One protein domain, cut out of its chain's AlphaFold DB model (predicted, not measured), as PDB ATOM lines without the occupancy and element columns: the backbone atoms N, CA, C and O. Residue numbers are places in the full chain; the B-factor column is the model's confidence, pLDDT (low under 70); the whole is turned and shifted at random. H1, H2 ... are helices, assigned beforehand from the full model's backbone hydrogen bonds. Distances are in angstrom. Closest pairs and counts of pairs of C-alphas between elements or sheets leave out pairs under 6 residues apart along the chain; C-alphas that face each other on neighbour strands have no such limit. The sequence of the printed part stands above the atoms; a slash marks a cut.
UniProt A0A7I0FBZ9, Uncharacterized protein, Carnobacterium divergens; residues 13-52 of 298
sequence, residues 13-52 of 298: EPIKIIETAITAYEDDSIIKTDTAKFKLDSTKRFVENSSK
ATOM      1  N   GLU A  13      27.972 -15.170  24.533       75.38
ATOM      2  CA  GLU A  13      27.488 -14.849  25.886       75.38
ATOM      3  C   GLU A  13      27.907 -13.456  26.387       75.38
ATOM      4  O   GLU A  13      27.025 -12.696  26.798       75.38
ATOM      5  N   PRO A  14      29.187 -13.036  26.307       74.44
ATOM      6  CA  PRO A  14      29.579 -11.696  26.743       74.44
ATOM      7  C   PRO A  14      28.894 -10.588  25.938       74.44
ATOM      8  O   PRO A  14      28.547  -9.546  26.489       74.44
ATOM      9  N   ILE A  15      28.668 -10.821  24.639       72.06
ATOM     10  CA  ILE A  15      27.969  -9.875  23.760       72.06
ATOM     11  C   ILE A  15      26.505  -9.756  24.187       72.06
ATOM     12  O   ILE A  15      26.029  -8.639  24.354       72.06
ATOM     13  N   LYS A  16      25.824 -10.877  24.456       77.38
ATOM     14  CA  LYS A  16      24.436 -10.887  24.946       77.38
ATOM     15  C   LYS A  16      24.286 -10.205  26.305       77.38
ATOM     16  O   LYS A  16      23.314  -9.483  26.508       77.38
ATOM     17  N   ILE A  17      25.239 -10.393  27.224       79.38
ATOM     18  CA  ILE A  17      25.250  -9.698  28.525       79.38
ATOM     19  C   ILE A  17      25.374  -8.188  28.314       79.38
ATOM     20  O   ILE A  17      24.629  -7.422  28.920       79.38
ATOM     21  N   ILE A  18      26.276  -7.757  27.423       74.38
ATOM     22  CA  ILE A  18      26.430  -6.340  27.082       74.38
ATOM     23  C   ILE A  18      25.153  -5.809  26.437       74.38
ATOM     24  O   ILE A  18      24.669  -4.783  26.886       74.38
ATOM     25  N   GLU A  19      24.582  -6.505  25.450       75.44
ATOM     26  CA  GLU A  19      23.335  -6.129  24.765       75.44
ATOM     27  C   GLU A  19      22.159  -6.007  25.732       75.44
ATOM     28  O   GLU A  19      21.444  -5.012  25.692       75.44
ATOM     29  N   THR A  20      22.026  -6.941  26.673       77.94
ATOM     30  CA  THR A  20      21.013  -6.872  27.736       77.94
ATOM     31  C   THR A  20      21.242  -5.658  28.637       77.94
ATOM     32  O   THR A  20      20.292  -4.958  28.978       77.94
ATOM     33  N   ALA A  21      22.499  -5.362  28.985       71.00
ATOM     34  CA  ALA A  21      22.842  -4.154  29.728       71.00
ATOM     35  C   ALA A  21      22.571  -2.874  28.915       71.00
ATOM     36  O   ALA A  21      22.162  -1.883  29.510       71.00
ATOM     37  N   ILE A  22      22.741  -2.889  27.582       67.69
ATOM     38  CA  ILE A  22      22.355  -1.775  26.697       67.69
ATOM     39  C   ILE A  22      20.849  -1.548  26.777       67.69
ATOM     40  O   ILE A  22      20.427  -0.436  27.067       67.69
ATOM     41  N   THR A  23      20.050  -2.592  26.563       70.75
ATOM     42  CA  THR A  23      18.587  -2.484  26.555       70.75
ATOM     43  C   THR A  23      18.053  -2.030  27.912       70.75
ATOM     44  O   THR A  23      17.257  -1.099  27.969       70.75
ATOM     45  N   ALA A  24      18.562  -2.596  29.011       69.19
ATOM     46  CA  ALA A  24      18.200  -2.160  30.358       69.19
ATOM     47  C   ALA A  24      18.585  -0.691  30.627       69.19
ATOM     48  O   ALA A  24      17.852   0.027  31.300       69.19
ATOM     49  N   TYR A  25      19.713  -0.224  30.078       65.94
ATOM     50  CA  TYR A  25      20.151   1.169  30.195       65.94
ATOM     51  C   TYR A  25      19.317   2.137  29.340       65.94
ATOM     52  O   TYR A  25      19.154   3.298  29.709       65.94
ATOM     53  N   GLU A  26      18.799   1.691  28.192       65.38
ATOM     54  CA  GLU A  26      17.926   2.495  27.327       65.38
ATOM     55  C   GLU A  26      16.511   2.665  27.910       65.38
ATOM     56  O   GLU A  26      15.901   3.719  27.701       65.38
ATOM     57  N   ASP A  27      16.030   1.686  28.685       65.25
ATOM     58  CA  ASP A  27      14.746   1.742  29.400       65.25
ATOM     59  C   ASP A  27      14.791   2.654  30.644       65.25
ATOM     60  O   ASP A  27      13.801   3.320  30.973       65.25
ATOM     61  N   ASP A  28      15.951   2.781  31.299       58.75
ATOM     62  CA  ASP A  28      16.163   3.730  32.396       58.75
ATOM     63  C   ASP A  28      16.318   5.165  31.859       58.75
ATOM     64  O   ASP A  28      17.403   5.717  31.671       58.75
ATOM     65  N   SER A  29      15.173   5.818  31.649       55.75
ATOM     66  CA  SER A  29      15.009   7.199  31.157       55.75
ATOM     67  C   SER A  29      15.776   8.312  31.909       55.75
ATOM     68  O   SER A  29      15.690   9.481  31.520       55.75
ATOM     69  N   ILE A  30      16.539   7.984  32.957       53.50
ATOM     70  CA  ILE A  30      17.041   8.919  33.970       53.50
ATOM     71  C   ILE A  30      18.512   9.331  33.752       53.50
ATOM     72  O   ILE A  30      18.906  10.395  34.227       53.50
ATOM     73  N   ILE A  31      19.328   8.605  32.973       53.38
ATOM     74  CA  ILE A  31      20.716   9.033  32.674       53.38
ATOM     75  C   ILE A  31      21.041   8.886  31.180       53.38
ATOM     76  O   ILE A  31      21.909   8.128  30.757       53.38
ATOM     77  N   LYS A  32      20.376   9.696  30.351       57.47
ATOM     78  CA  LYS A  32      20.748   9.924  28.943       57.47
ATOM     79  C   LYS A  32      21.989  10.813  28.847       57.47
ATOM     80  O   LYS A  32      21.906  11.963  28.428       57.47
ATOM     81  N   THR A  33      23.145  10.310  29.264       69.12
ATOM     82  CA  THR A  33      24.407  10.989  28.943       69.12
ATOM     83  C   THR A  33      25.036  10.302  27.742       69.12
ATOM     84  O   THR A  33      25.300   9.100  27.779       69.12
ATOM     85  N   ASP A  34      25.319  11.062  26.681       75.50
ATOM     86  CA  ASP A  34      26.025  10.580  25.481       75.50
ATOM     87  C   ASP A  34      27.324   9.825  25.831       75.50
ATOM     88  O   ASP A  34      27.774   8.935  25.111       75.50
ATOM     89  N   THR A  35      27.906  10.136  26.994       80.88
ATOM     90  CA  THR A  35      29.077   9.469  27.565       80.88
ATOM     91  C   THR A  35      28.863   7.983  27.855       80.88
ATOM     92  O   THR A  35      29.765   7.186  27.596       80.88
ATOM     93  N   ALA A  36      27.718   7.590  28.415       79.38
ATOM     94  CA  ALA A  36      27.464   6.193  28.757       79.38
ATOM     95  C   ALA A  36      27.284   5.341  27.498       79.38
ATOM     96  O   ALA A  36      27.939   4.309  27.361       79.38
ATOM     97  N   LYS A  37      26.505   5.846  26.534       81.69
ATOM     98  CA  LYS A  37      26.339   5.219  25.219       81.69
ATOM     99  C   LYS A  37      27.677   5.052  24.499       81.69
ATOM    100  O   LYS A  37      27.998   3.962  24.040       81.69
ATOM    101  N   PHE A  38      28.507   6.097  24.487       84.88
ATOM    102  CA  PHE A  38      29.839   6.036  23.887       84.88
ATOM    103  C   PHE A  38      30.734   4.959  24.522       84.88
ATOM    104  O   PHE A  38      31.389   4.193  23.813       84.88
ATOM    105  N   LYS A  39      30.759   4.878  25.861       87.50
ATOM    106  CA  LYS A  39      31.532   3.849  26.579       87.50
ATOM    107  C   LYS A  39      31.066   2.449  26.203       87.50
ATOM    108  O   LYS A  39      31.895   1.588  25.936       87.50
ATOM    109  N   LEU A  40      29.757   2.253  26.151       85.25
ATOM    110  CA  LEU A  40      29.133   0.973  25.859       85.25
ATOM    111  C   LEU A  40      29.415   0.502  24.430       85.25
ATOM    112  O   LEU A  40      29.846  -0.633  24.234       85.25
ATOM    113  N   ASP A  41      29.286   1.396  23.449       88.00
ATOM    114  CA  ASP A  41      29.648   1.131  22.055       88.00
ATOM    115  C   ASP A  41      31.134   0.756  21.921       88.00
ATOM    116  O   ASP A  41      31.498  -0.169  21.188       88.00
ATOM    117  N   SER A  42      32.006   1.444  22.663       90.31
ATOM    118  CA  SER A  42      33.441   1.150  22.704       90.31
ATOM    119  C   SER A  42      33.723  -0.225  23.321       90.31
ATOM    120  O   SER A  42      34.472  -1.024  22.748       90.31
ATOM    121  N   THR A  43      33.057  -0.568  24.427       89.56
ATOM    122  CA  THR A  43      33.133  -1.900  25.045       89.56
ATOM    123  C   THR A  43      32.633  -2.991  24.100       89.56
ATOM    124  O   THR A  43      33.303  -4.015  23.954       89.56
ATOM    125  N   LYS A  44      31.519  -2.767  23.392       89.56
ATOM    126  CA  LYS A  44      31.001  -3.708  22.390       89.56
ATOM    127  C   LYS A  44      32.040  -3.975  21.297       89.56
ATOM    128  O   LYS A  44      32.411  -5.128  21.080       89.56
ATOM    129  N   ARG A  45      32.617  -2.923  20.700       92.25
ATOM    130  CA  ARG A  45      33.710  -3.056  19.712       92.25
ATOM    131  C   ARG A  45      34.925  -3.789  20.275       92.25
ATOM    132  O   ARG A  45      35.581  -4.544  19.552       92.25
ATOM    133  N   PHE A  46      35.281  -3.550  21.536       93.19
ATOM    134  CA  PHE A  46      36.391  -4.251  22.181       93.19
ATOM    135  C   PHE A  46      36.135  -5.761  22.236       93.19
ATOM    136  O   PHE A  46      37.006  -6.537  21.829       93.19
ATOM    137  N   VAL A  47      34.948  -6.171  22.694       91.81
ATOM    138  CA  VAL A  47      34.556  -7.584  22.792       91.81
ATOM    139  C   VAL A  47      34.503  -8.222  21.410       91.81
ATOM    140  O   VAL A  47      35.186  -9.218  21.187       91.81
ATOM    141  N   GLU A  48      33.820  -7.602  20.448       91.00
ATOM    142  CA  GLU A  48      33.742  -8.091  19.065       91.00
ATOM    143  C   GLU A  48      35.126  -8.329  18.449       91.00
ATOM    144  O   GLU A  48      35.373  -9.361  17.825       91.00
ATOM    145  N   ASN A  49      36.065  -7.393  18.625       91.44
ATOM    146  CA  ASN A  49      37.416  -7.557  18.095       91.44
ATOM    147  C   ASN A  49      38.213  -8.632  18.844       91.44
ATOM    148  O   ASN A  49      39.005  -9.337  18.222       91.44
ATOM    149  N   SER A  50      38.030  -8.761  20.156       89.81
ATOM    150  CA  SER A  50      38.770  -9.726  20.979       89.81
ATOM    151  C   SER A  50      38.314 -11.165  20.730       89.81
ATOM    152  O   SER A  50      39.153 -12.072  20.702       89.81
ATOM    153  N   SER A  51      37.019 -11.349  20.464       89.81
ATOM    154  CA  SER A  51      36.383 -12.640  20.186       89.81
ATOM    155  C   SER A  51      36.706 -13.215  18.806       89.81
ATOM    156  O   SER A  51      36.549 -14.415  18.600       89.81
ATOM    157  N   LYS A  52      37.191 -12.406  17.851       89.75
ATOM    158  CA  LYS A  52      37.597 -12.912  16.528       89.75
ATOM    159  C   LYS A  52      38.673 -14.000  16.666       89.75
ATOM    160  O   LYS A  52      39.612 -13.824  17.451       89.75
TER     161      LYS A  52
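What this domain is: This is residues 13 to 52 of the 298 residues of an uncharacterized protein of Carnobacterium divergens (UniProt A0A7I0FBZ9). Two helices, H1 and then H2, lie side by side in a flat helical hairpin, and the loop that joins them sticks out at one end with residues 27 to 35. The printed part has 40 residues with two named helices and no named strand, and its class is all helix. It is only just compact, close to loose, with a radius of gyration of the C-alphas of 10.7 A, and the C-alphas span 34 by 18 by 6 A.

How they stand to each other: H1, residues 13 to 27, and H2, residues 34 to 51, form a helical hairpin. They run opposite ways at a shallow tilt of 13 degrees. H2 touches H1 with residues 40 to 48 alone; the closest C-alphas, those of Ile 15 and Lys 44, are 7.0 A apart. In H1 and H2 every O i to N i+4 pair is within hydrogen-bond range.

Where its parts are: H1 begins at C-alpha 13 (27.488, -14.849, 25.886) and measures 21.2 A from first to last C-alpha. H2 measures 26.0 A and ends at C-alpha 51 (36.383, -12.640, 20.186).

The domain as a whole: The C-alphas farthest apart, those of Ile 30 and Lys 52, are 34.7 A apart. The link from H1 to H2 is short, and the printed part has no cut. The mean pLDDT of the printed part is 77.3; residue 22 and residues 24 to 33 are under 70.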